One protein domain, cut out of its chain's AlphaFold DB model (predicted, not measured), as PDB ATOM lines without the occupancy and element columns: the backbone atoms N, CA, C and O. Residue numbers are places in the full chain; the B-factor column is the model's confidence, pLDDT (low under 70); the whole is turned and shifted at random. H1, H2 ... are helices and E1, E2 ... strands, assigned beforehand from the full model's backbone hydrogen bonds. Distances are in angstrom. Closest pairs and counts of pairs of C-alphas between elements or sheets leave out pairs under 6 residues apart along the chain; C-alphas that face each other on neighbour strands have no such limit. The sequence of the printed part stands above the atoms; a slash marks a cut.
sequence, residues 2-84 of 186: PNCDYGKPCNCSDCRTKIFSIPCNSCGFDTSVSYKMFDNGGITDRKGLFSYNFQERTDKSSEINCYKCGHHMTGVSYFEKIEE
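Overview. This is residues 2 to 84 of the 186 residues of an uncharacterized protein of Lysinibacillus contaminans (UniProt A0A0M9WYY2). Three two-stranded hairpins make a loose, flat model: E1 and E2 in the middle, E3 and E4 reaching out to one end as an arm, and E5 and E6 at the other end, near the loop end of the first hairpin. A short helix, H1, leads into E1, residues 5 to 11 before it stick out free, and residues 81 to 82 near the end of the printed part pair with E2. The printed part has 83 residues, with one named helix and six named strands in the order H1, E1, E2, E3, E4, E5, E6; each of the three sheets has two antiparallel strands, and the class is mostly strand. The whole is loose, with a radius of gyration of the C-alphas of 16.3 A and spans of 51 by 32 by 15 A.

Arrangement. E1, residues 17 to 23, and E2, residues 30 to 36, form an antiparallel hairpin at 154 degrees; N 22 and O 31 are within hydrogen-bond range at 2.8 A, and N 35 and O 18 at 3.1 A. Residues 33 to 34 of E2 also pair with residues 81 to 82, antiparallel. E2 runs on into E3, residues 38 to 44, across a break of 1 residue, at 61 degrees, and the two meet only through their link. E3 forms an antiparallel hairpin at 151 degrees with E4, residues 50 to 55; N 43 and O 51 are 2.8 A apart. E5, residues 61 to 65, and E6, residues 72 to 77, form the third antiparallel hairpin, at 147 degrees, with N 73 and O 64 at 2.8 A. The closest C-alphas of E1 and E6 are those of Ile 22 and Val 76, 7.5 A apart. E4 and E5 are apart, and so are E1 and E5. In H1, residues 12 to 16, the O i to N i+4 pair is within hydrogen-bond range. The closest C-alphas of H1 and E2 are those of Arg 16 and Lys 36, 5.5 A apart.

Along the chain. H1 begins at C-alpha 12 (25.871, 28.014, -47.057) and measures 6.2 A from first to last C-alpha. E1 measures 19.5 A and E2 19.6 A. E3 measures 18.0 A and E4 16.5 A, with C-alpha 44 at (23.996, 35.020, -32.210). E5 measures 13.7 A and E6 13.9 A, ending at C-alpha 77 (48.071, 22.234, -46.754).

Size, cuts and confidence. The two C-alphas farthest apart, those of Lys 47 and Cys 69, are 51.7 A apart. The printed part has no cut and no long link. The mean pLDDT of the printed part is 78.4; residues 2 to 15 and 50 to 51 are under 70.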
ATOM      1  N   PRO A   2      29.702  40.956 -46.732       32.88
ATOM      2  CA  PRO A   2      29.862  41.493 -48.073       32.88
ATOM      3  C   PRO A   2      28.994  40.640 -48.994       32.88
ATOM      4  O   PRO A   2      29.061  39.410 -48.952       32.88
ATOM      5  N   ASN A   3      28.109  41.316 -49.721       36.50
ATOM      6  CA  ASN A   3      27.271  40.732 -50.749       36.50
ATOM      7  C   ASN A   3      28.128  39.847 -51.652       36.50
ATOM      8  O   ASN A   3      29.170  40.277 -52.138       36.50
ATOM      9  N   CYS A   4      27.655  38.629 -51.895       48.81
ATOM     10  CA  CYS A   4      28.019  37.912 -53.100       48.81
ATOM     11  C   CYS A   4      27.586  38.825 -54.260       48.81
ATOM     12  O   CYS A   4      26.387  38.970 -54.514       48.81
ATOM     13  N   ASP A   5      28.538  39.540 -54.870       42.41
ATOM     14  CA  ASP A   5      28.292  40.308 -56.088       42.41
ATOM     15  C   ASP A   5      27.547  39.380 -57.068       42.41
ATOM     16  O   ASP A   5      27.899  38.206 -57.189       42.41
ATOM     17  N   TYR A   6      26.498  39.876 -57.734       45.75
ATOM     18  CA  TYR A   6      25.702  39.168 -58.761       45.75
ATOM     19  C   TYR A   6      24.465  38.341 -58.341       45.75
ATOM     20  O   TYR A   6      24.114  37.375 -59.017       45.75
ATOM     21  N   GLY A   7      23.712  38.749 -57.311       44.44
ATOM     22  CA  GLY A   7      22.257  38.489 -57.257       44.44
ATOM     23  C   GLY A   7      21.795  37.024 -57.158       44.44
ATOM     24  O   GLY A   7      20.616  36.742 -57.375       44.44
ATOM     25  N   LYS A   8      22.685  36.086 -56.817       46.69
ATOM     26  CA  LYS A   8      22.315  34.718 -56.433       46.69
ATOM     27  C   LYS A   8      22.175  34.617 -54.912       46.69
ATOM     28  O   LYS A   8      23.023  35.159 -54.202       46.69
ATOM     29  N   PRO A   9      21.169  33.889 -54.387       48.31
ATOM     30  CA  PRO A   9      21.157  33.528 -52.979       48.31
ATOM     31  C   PRO A   9      22.372  32.633 -52.710       48.31
ATOM     32  O   PRO A   9      22.448  31.512 -53.211       48.31
ATOM     33  N   CYS A  10      23.347  33.159 -51.967       54.66
ATOM     34  CA  CYS A  10      24.521  32.399 -51.562       54.66
ATOM     35  C   CYS A  10      24.050  31.200 -50.727       54.66
ATOM     36  O   CYS A  10      23.373  31.367 -49.709       54.66
ATOM     37  N   ASN A  11      24.348  29.982 -51.182       57.62
ATOM     38  CA  ASN A  11      24.080  28.796 -50.382       57.62
ATOM     39  C   ASN A  11      25.193  28.678 -49.317       57.62
ATOM     40  O   ASN A  11      26.335  29.077 -49.542       57.62
ATOM     41  N   CYS A  12      24.881  28.136 -48.138       61.38
ATOM     42  CA  CYS A  12      25.871  28.014 -47.057       61.38
ATOM     43  C   CYS A  12      27.086  27.146 -47.454       61.38
ATOM     44  O   CYS A  12      28.137  27.249 -46.829       61.38
ATOM     45  N   SER A  13      26.967  26.307 -48.493       62.38
ATOM     46  CA  SER A  13      28.072  25.488 -49.007       62.38
ATOM     47  C   SER A  13      29.128  26.325 -49.733       62.38
ATOM     48  O   SER A  13      30.316  26.028 -49.603       62.38
ATOM     49  N   ASP A  14      28.726  27.370 -50.456       63.66
ATOM     50  CA  ASP A  14      29.639  28.280 -51.150       63.66
ATOM     51  C   ASP A  14      30.455  29.082 -50.127       63.66
ATOM     52  O   ASP A  14      31.674  29.173 -50.242       63.66
ATOM     53  N   CYS A  15      29.812  29.554 -49.053       69.12
ATOM     54  CA  CYS A  15      30.487  30.241 -47.945       69.12
ATOM     55  C   CYS A  15      31.415  29.326 -47.129       69.12
ATOM     56  O   CYS A  15      32.369  29.801 -46.520       69.12
ATOM     57  N   ARG A  16      31.134  28.019 -47.103       77.56
ATOM     58  CA  ARG A  16      31.901  27.014 -46.353       77.56
ATOM     59  C   ARG A  16      33.100  26.473 -47.139       77.56
ATOM     60  O   ARG A  16      33.942  25.786 -46.563       77.56
ATOM     61  N   THR A  17      33.193  26.743 -48.440       84.44
ATOM     62  CA  THR A  17      34.273  26.226 -49.292       84.44
ATOM     63  C   THR A  17      35.421  27.228 -49.357       84.44
ATOM     64  O   THR A  17      35.273  28.315 -49.913       84.44
ATOM     65  N   LYS A  18      36.592  26.861 -48.828       85.81
ATOM     66  CA  LYS A  18      37.817  27.656 -48.983       85.81
ATOM     67  C   LYS A  18      38.528  27.213 -50.252       85.81
ATOM     68  O   LYS A  18      38.799  26.027 -50.421       85.81
ATOM     69  N   ILE A  19      38.854  28.167 -51.121       88.50
ATOM     70  CA  ILE A  19      39.669  27.934 -52.316       88.50
ATOM     71  C   ILE A  19      40.994  28.660 -52.124       88.50
ATOM     72  O   ILE A  19      41.010  29.840 -51.780       88.50
ATOM     73  N   PHE A  20      42.102  27.968 -52.355       89.38
ATOM     74  CA  PHE A  20      43.442  28.541 -52.270       89.38
ATOM     75  C   PHE A  20      44.352  27.920 -53.333       89.38
ATOM     76  O   PHE A  20      43.948  27.005 -54.051       89.38
ATOM     77  N   SER A  21      45.554  28.466 -53.492       91.06
ATOM     78  CA  SER A  21      46.539  27.965 -54.455       91.06
ATOM     79  C   SER A  21      47.760  27.405 -53.736       91.06
ATOM     80  O   SER A  21      48.211  27.982 -52.748       91.06
ATOM     81  N   ILE A  22      48.281  26.290 -54.243       90.50
ATOM     82  CA  ILE A  22      49.525  25.664 -53.794       90.50
ATOM     83  C   ILE A  22      50.570  25.870 -54.903       90.50
ATOM     84  O   ILE A  22      50.401  25.295 -55.989       90.50
ATOM     85  N   PRO A  23      51.623  26.673 -54.667       90.81
ATOM     86  CA  PRO A  23      52.683  26.880 -55.643       90.81
ATOM     87  C   PRO A  23      53.506  25.606 -55.811       90.81
ATOM     88  O   PRO A  23      53.854  24.932 -54.843       90.81
ATOM     89  N   CYS A  24      53.841  25.271 -57.053       91.00
ATOM     90  CA  CYS A  24      54.729  24.154 -57.326       91.00
ATOM     91  C   CYS A  24      56.199  24.530 -57.120       91.00
ATOM     92  O   CYS A  24      56.707  25.405 -57.815       91.00
ATOM     93  N   ASN A  25      56.921  23.781 -56.284       89.69
ATOM     94  CA  ASN A  25      58.359  23.995 -56.055       89.69
ATOM     95  C   ASN A  25      59.236  23.755 -57.301       89.69
ATOM     96  O   ASN A  25      60.360  24.239 -57.359       89.69
ATOM     97  N   SER A  26      58.741  23.006 -58.293       89.69
ATOM     98  CA  SER A  26      59.487  22.688 -59.518       89.69
ATOM     99  C   SER A  26      59.245  23.698 -60.644       89.69
ATOM    100  O   SER A  26      60.200  24.178 -61.245       89.69
ATOM    101  N   CYS A  27      57.984  24.027 -60.950       87.44
ATOM    102  CA  CYS A  27      57.643  24.886 -62.094       87.44
ATOM    103  C   CYS A  27      56.986  26.223 -61.719       87.44
ATOM    104  O   CYS A  27      56.593  26.974 -62.610       87.44
ATOM    105  N   GLY A  28      56.802  26.499 -60.424       86.19
ATOM    106  CA  GLY A  28      56.147  27.711 -59.927       86.19
ATOM    107  C   GLY A  28      54.645  27.797 -60.215       86.19
ATOM    108  O   GLY A  28      54.041  28.827 -59.952       86.19
ATOM    109  N   PHE A  29      54.021  26.753 -60.777       87.94
ATOM    110  CA  PHE A  29      52.596  26.783 -61.105       87.94
ATOM    111  C   PHE A  29      51.713  26.676 -59.857       87.94
ATOM    112  O   PHE A  29      51.823  25.716 -59.093       87.94
ATOM    113  N   ASP A  30      50.787  27.621 -59.724       89.00
ATOM    114  CA  ASP A  30      49.830  27.720 -58.626       89.00
ATOM    115  C   ASP A  30      48.609  26.820 -58.840       89.00
ATOM    116  O   ASP A  30      47.600  27.225 -59.435       89.00
ATOM    117  N   THR A  31      48.689  25.597 -58.313       90.12
ATOM    118  CA  THR A  31      47.593  24.626 -58.383       90.12
ATOM    119  C   THR A  31      46.482  25.042 -57.424       90.12
ATOM    120  O   THR A  31      46.657  25.046 -56.210       90.12
ATOM    121  N   SER A  32      45.329  25.399 -57.975       92.25
ATOM    122  CA  SER A  32      44.138  25.787 -57.221       92.25
ATOM    123  C   SER A  32      43.446  24.545 -56.672       92.25
ATOM    124  O   SER A  32      43.128  23.614 -57.421       92.25
ATOM    125  N   VAL A  33      43.192  24.556 -55.371       91.75
ATOM    126  CA  VAL A  33      42.553  23.473 -54.625       91.75
ATOM    127  C   VAL A  33      41.493  24.031 -53.683       91.75
ATOM    128  O   VAL A  33      41.486  25.227 -53.367       91.75
ATOM    129  N   SER A  34      40.589  23.169 -53.233       90.75
ATOM    130  CA  SER A  34      39.530  23.540 -52.304       90.75
ATOM    131  C   SER A  34      39.282  22.481 -51.235       90.75
ATOM    132  O   SER A  34      39.575  21.293 -51.406       90.75
ATOM    133  N   TYR A  35      38.744  22.926 -50.103       89.31
ATOM    134  CA  TYR A  35      38.154  22.063 -49.082       89.31
ATOM    135  C   TYR A  35      36.959  22.753 -48.439       89.31
ATOM    136  O   TYR A  35      36.844  23.985 -48.439       89.31
ATOM    137  N   LYS A  36      36.074  21.954 -47.850       86.50
ATOM    138  CA  LYS A  36      34.988  22.475 -47.022       86.50
ATOM    139  C   LYS A  36      35.483  22.662 -45.591       86.50
ATOM    140  O   LYS A  36      35.897  21.707 -44.934       86.50
ATOM    141  N   MET A  37      35.405  23.893 -45.084       82.56
ATOM    142  CA  MET A  37      35.549  24.182 -43.653       82.56
ATOM    143  C   MET A  37      34.524  23.363 -42.863       82.56
ATOM    144  O   MET A  37      33.530  22.924 -43.436       82.56
ATOM    145  N   PHE A  38      34.721  23.109 -41.573       76.94
ATOM    146  CA  PHE A  38      33.686  22.440 -40.775       76.94
ATOM    147  C   PHE A  38      32.814  23.446 -40.034       76.94
ATOM    148  O   PHE A  38      33.262  24.539 -39.696       76.94
ATOM    149  N   ASP A  39      31.546  23.076 -39.860       71.31
ATOM    150  CA  ASP A  39      30.592  23.860 -39.086       71.31
ATOM    151  C   ASP A  39      30.937  23.704 -37.604       71.31
ATOM    152  O   ASP A  39      30.990  22.580 -37.100       71.31
ATOM    153  N   ASN A  40      31.223  24.824 -36.945       71.56
ATOM    154  CA  ASN A  40      31.510  24.894 -35.516       71.56
ATOM    155  C   ASN A  40      30.336  25.521 -34.738       71.56
ATOM    156  O   ASN A  40      30.508  26.041 -33.636       71.56
ATOM    157  N   GLY A  41      29.136  25.492 -35.324       71.25
ATOM    158  CA  GLY A  41      27.908  26.008 -34.742       71.25
ATOM    159  C   GLY A  41      27.603  27.452 -35.136       71.25
ATOM    160  O   GLY A  41      28.355  28.127 -35.842       71.25
ATOM    161  N   GLY A  42      26.453  27.929 -34.665       72.25
ATOM    162  CA  GLY A  42      26.000  29.297 -34.876       72.25
ATOM    163  C   GLY A  42      26.233  30.186 -33.661       72.25
ATOM    164  O   GLY A  42      26.061  29.757 -32.522       72.25
ATOM    165  N   ILE A  43      26.595  31.439 -33.910       74.50
ATOM    166  CA  ILE A  43      26.747  32.478 -32.897       74.50
ATOM    167  C   ILE A  43      25.721  33.566 -33.189       74.50
ATOM    168  O   ILE A  43      25.710  34.148 -34.277       74.50
ATOM    169  N   THR A  44      24.881  33.854 -32.197       77.12
ATOM    170  CA  THR A  44      23.996  35.020 -32.210       77.12
ATOM    171  C   THR A  44      24.714  36.184 -31.547       77.12
ATOM    172  O   THR A  44      25.147  36.078 -30.397       77.12
ATOM    173  N   ASP A  45      24.866  37.294 -32.261       74.75
ATOM    174  CA  ASP A  45      25.459  38.496 -31.685       74.75
ATOM    175  C   ASP A  45      24.510  39.176 -30.672       74.75
ATOM    176  O   ASP A  45      23.332  38.837 -30.537       74.75
ATOM    177  N   ARG A  46      25.011  40.190 -29.953       77.31
ATOM    178  CA  ARG A  46      24.204  40.962 -28.983       77.31
ATOM    179  C   ARG A  46      23.020  41.710 -29.616       77.31
ATOM    180  O   ARG A  46      22.181  42.221 -28.882       77.31
ATOM    181  N   LYS A  47      22.966  41.812 -30.947       83.31
ATOM    182  CA  LYS A  47      21.889  42.448 -31.715       83.31
ATOM    183  C   LYS A  47      20.881  41.425 -32.256       83.31
ATOM    184  O   LYS A  47      19.960  41.821 -32.965       83.31
ATOM    185  N   GLY A  48      21.026  40.140 -31.921       74.44
ATOM    186  CA  GLY A  48      20.133  39.073 -32.374       74.44
ATOM    187  C   GLY A  48      20.434  38.552 -33.783       74.44
ATOM    188  O   GLY A  48      19.647  37.771 -34.314       74.44
ATOM    189  N   LEU A  49      21.545  38.957 -34.408       72.94
ATOM    190  CA  LEU A  49      21.958  38.454 -35.717       72.94
ATOM    191  C   LEU A  49      22.668  37.112 -35.553       72.94
ATOM    192  O   LEU A  49      23.713  37.017 -34.910       72.94
ATOM    193  N   PHE A  50      22.098  36.076 -36.161       69.75
ATOM    194  CA  PHE A  50      22.671  34.737 -36.194       69.75
ATOM    195  C   PHE A  50      23.699  34.616 -37.326       69.75
ATOM    196  O   PHE A  50      23.419  34.960 -38.476       69.75
ATOM    197  N   SER A  51      24.883  34.107 -37.007       69.56
ATOM    198  CA  SER A  51      25.969  33.854 -37.956       69.56
ATOM    199  C   SER A  51      26.524  32.448 -37.763       69.56
ATOM    200  O   SER A  51      26.558  31.948 -36.644       69.56
ATOM    201  N   TYR A  52      26.956  31.801 -38.843       70.75
ATOM    202  CA  TYR A  52      27.634  30.505 -38.765       70.75
ATOM    203  C   TYR A  52      29.126  30.712 -38.521       70.75
ATOM    204  O   TYR A  52      29.748  31.557 -39.172       70.75
ATOM    205  N   ASN A  53      29.699  29.932 -37.606       72.44
ATOM    206  CA  ASN A  53      31.131  29.902 -37.364       72.44
ATOM    207  C   ASN A  53      31.745  28.710 -38.105       72.44
ATOM    208  O   ASN A  53      31.385  27.559 -37.860       72.44
ATOM    209  N   PHE A  54      32.678  28.985 -39.011       79.50
ATOM    210  CA  PHE A  54      33.388  27.960 -39.764       79.50
ATOM    211  C   PHE A  54      34.830  27.876 -39.286       79.50
ATOM    212  O   PHE A  54      35.496  28.898 -39.127       79.50
ATOM    213  N   GLN A  55      35.322  26.657 -39.092       77.44
ATOM    214  CA  GLN A  55      36.691  26.423 -38.653       77.44
ATOM    215  C   GLN A  55      37.498  25.698 -39.737       77.44
ATOM    216  O   GLN A  55      36.998  24.836 -40.472       77.44
ATOM    217  N   GLU A  56      38.762  26.100 -39.869       79.62
ATOM    218  CA  GLU A  56      39.694  25.547 -40.848       79.62
ATOM    219  C   GLU A  56      40.252  24.195 -40.396       79.62
ATOM    220  O   GLU A  56      40.466  23.961 -39.210       79.62
ATOM    221  N   ARG A  57      40.521  23.301 -41.356       72.12
ATOM    222  CA  ARG A  57      41.223  22.040 -41.098       72.12
ATOM    223  C   ARG A  57      42.726  22.260 -41.229       72.12
ATOM    224  O   ARG A  57      43.276  22.101 -42.312       72.12
ATOM    225  N   THR A  58      43.368  22.640 -40.131       72.25
ATOM    226  CA  THR A  58      44.823  22.864 -40.056       72.25
ATOM    227  C   THR A  58      45.619  21.610 -39.705       72.25
ATOM    228  O   THR A  58      46.826  21.572 -39.906       72.25
ATOM    229  N   ASP A  59      44.950  20.567 -39.215       70.88
ATOM    230  CA  ASP A  59      45.611  19.462 -38.506       70.88
ATOM    231  C   ASP A  59      46.084  18.333 -39.432       70.88
ATOM    232  O   ASP A  59      46.513  17.273 -38.977       70.88
ATOM    233  N   LYS A  60      45.956  18.521 -40.749       78.19
ATOM    234  CA  LYS A  60      46.297  17.520 -41.759       78.19
ATOM    235  C   LYS A  60      47.152  18.143 -42.852       78.19
ATOM    236  O   LYS A  60      46.868  19.238 -43.330       78.19
ATOM    237  N   SER A  61      48.162  17.400 -43.280       84.75
ATOM    238  CA  SER A  61      48.867  17.646 -44.530       84.75
ATOM    239  C   SER A  61      48.350  16.702 -45.605       84.75
ATOM    240  O   SER A  61      47.981  15.562 -45.315       84.75
ATOM    241  N   SER A  62      48.363  17.168 -46.843       87.50
ATOM    242  CA  SER A  62      48.060  16.366 -48.021       87.50
ATOM    243  C   SER A  62      49.308  16.216 -48.893       87.50
ATOM    244  O   SER A  62      50.340  16.859 -48.675       87.50
ATOM    245  N   GLU A  63      49.194  15.358 -49.897       91.19
ATOM    246  CA  GLU A  63      50.158  15.216 -50.985       91.19
ATOM    247  C   GLU A  63      49.460  15.592 -52.290       91.19
ATOM    248  O   GLU A  63      48.259  15.355 -52.450       91.19
ATOM    249  N   ILE A  64      50.180  16.227 -53.210       91.94
ATOM    250  CA  ILE A  64      49.615  16.683 -54.480       91.94
ATOM    251  C   ILE A  64      50.643  16.593 -55.597       91.94
ATOM    252  O   ILE A  64      51.807  16.953 -55.429       91.94
ATOM    253  N   ASN A  65      50.189  16.179 -56.776       91.81
ATOM    254  CA  ASN A  65      50.960  16.324 -58.001       91.81
ATOM    255  C   ASN A  65      50.688  17.693 -58.615       91.81
ATOM    256  O   ASN A  65      49.534  18.096 -58.768       91.81
ATOM    257  N   CYS A  66      51.747  18.406 -58.995       88.88
ATOM    258  CA  CYS A  66      51.613  19.665 -59.708       88.88
ATOM    259  C   CYS A  66      50.759  19.480 -60.963       88.88
ATOM    260  O   CYS A  66      51.078  18.658 -61.821       88.88
ATOM    261  N   TYR A  67      49.733  20.315 -61.107       89.44
ATOM    262  CA  TYR A  67      48.806  20.227 -62.232       89.44
ATOM    263  C   TYR A  67      49.470  20.491 -63.595       89.44
ATOM    264  O   TYR A  67      48.999  20.006 -64.616       89.44
ATOM    265  N   LYS A  68      50.575  21.251 -63.615       87.25
ATOM    266  CA  LYS A  68      51.307  21.595 -64.841       87.25
ATOM    267  C   LYS A  68      52.383  20.573 -65.206       87.25
ATOM    268  O   LYS A  68      52.421  20.120 -66.342       87.25
ATOM    269  N   CYS A  69      53.296  20.267 -64.281       89.12
ATOM    270  CA  CYS A  69      54.484  19.455 -64.574       89.12
ATOM    271  C   CYS A  69      54.442  18.033 -63.996       89.12
ATOM    272  O   CYS A  69      55.374  17.269 -64.222       89.12
ATOM    273  N   GLY A  70      53.413  17.678 -63.219       89.81
ATOM    274  CA  GLY A  70      53.292  16.359 -62.591       89.81
ATOM    275  C   GLY A  70      54.240  16.107 -61.415       89.81
ATOM    276  O   GLY A  70      54.248  15.006 -60.876       89.81
ATOM    277  N   HIS A  71      55.032  17.097 -60.990       92.38
ATOM    278  CA  HIS A  71      55.941  16.952 -59.853       92.38
ATOM    279  C   HIS A  71      55.177  16.679 -58.549       92.38
ATOM    280  O   HIS A  71      54.286  17.452 -58.186       92.38
ATOM    281  N   HIS A  72      55.545  15.606 -57.849       93.56
ATOM    282  CA  HIS A  72      54.930  15.190 -56.590       93.56
ATOM    283  C   HIS A  72      55.418  16.049 -55.419       93.56
ATOM    284  O   HIS A  72      56.621  16.206 -55.218       93.56
ATOM    285  N   MET A  73      54.488  16.590 -54.635       91.25
ATOM    286  CA  MET A  73      54.759  17.447 -53.483       91.25
ATOM    287  C   MET A  73      54.103  16.876 -52.229       91.25
ATOM    288  O   MET A  73      52.914  16.557 -52.231       91.25
ATOM    289  N   THR A  74      54.871  16.798 -51.146       91.00
ATOM    290  CA  THR A  74      54.436  16.299 -49.834       91.00
ATOM    291  C   THR A  74      54.376  17.428 -48.812       91.00
ATOM    292  O   THR A  74      55.100  18.416 -48.937       91.00
ATOM    293  N   GLY A  75      53.563  17.270 -47.766       86.56
ATOM    294  CA  GLY A  75      53.490  18.253 -46.679       86.56
ATOM    295  C   GLY A  75      52.767  19.545 -47.065       86.56
ATOM    296  O   GLY A  75      52.994  20.583 -46.449       86.56
ATOM    297  N   VAL A  76      51.912  19.501 -48.091       87.69
ATOM    298  CA  VAL A  76      51.104  20.659 -48.486       87.69
ATOM    299  C   VAL A  76      49.879  20.788 -47.584       87.69
ATOM    300  O   VAL A  76      49.444  19.813 -46.963       87.69
ATOM    301  N   SER A  77      49.301  21.986 -47.512       87.12
ATOM    302  CA  SER A  77      48.071  22.234 -46.754       87.12
ATOM    303  C   SER A  77      46.948  21.286 -47.177       87.12
ATOM    304  O   SER A  77      46.812  20.975 -48.362       87.12
ATOM    305  N   TYR A  78      46.121  20.863 -46.218       88.62
ATOM    306  CA  TYR A  78      44.974  19.998 -46.480       88.62
ATOM    307  C   TYR A  78      44.068  20.546 -47.592       88.62
ATOM    308  O   TYR A  78      43.670  21.714 -47.582       88.62
ATOM    309  N   PHE A  79      43.690  19.669 -48.516       89.31
ATOM    310  CA  PHE A  79      42.676  19.927 -49.531       89.31
ATOM    311  C   PHE A  79      41.841  18.668 -49.794       89.31
ATOM    312  O   PHE A  79      42.289  17.552 -49.534       89.31
ATOM    313  N   GLU A  80      40.626  18.850 -50.311       88.56
ATOM    314  CA  GLU A  80      39.694  17.759 -50.648       88.56
ATOM    315  C   GLU A  80      39.519  17.597 -52.155       88.56
ATOM    316  O   GLU A  80      39.274  16.495 -52.640       88.56
ATOM    317  N   LYS A  81      39.632  18.697 -52.903       89.81
ATOM    318  CA  LYS A  81      39.376  18.718 -54.339       89.81
ATOM    319  C   LYS A  81      40.385  19.597 -55.069       89.81
ATOM    320  O   LYS A  81      40.763  20.665 -54.591       89.81
ATOM    321  N   ILE A  82      40.790  19.156 -56.257       89.75
ATOM    322  CA  ILE A  82      41.547  19.966 -57.215       89.75
ATOM    323  C   ILE A  82      40.549  20.718 -58.102       89.75
ATOM    324  O   ILE A  82      39.641  20.123 -58.684       89.75
ATOM    325  N   GLU A  83      40.707  22.034 -58.217       89.81
ATOM    326  CA  GLU A  83      39.831  22.880 -59.034       89.81
ATOM    327  C   GLU A  83      40.282  22.869 -60.502       89.81
ATOM    328  O   GLU A  83      40.851  23.839 -61.008       89.81
ATOM    329  N   GLU A  84      40.036  21.754 -61.196       86.12
ATOM    330  CA  GLU A  84      40.492  21.506 -62.574       86.12
ATOM    331  C   GLU A  84      40.132  22.633 -63.542       86.12
ATOM    332  O   GLU A  84      40.990  23.103 -64.280       86.12
TER     333      GLU A  84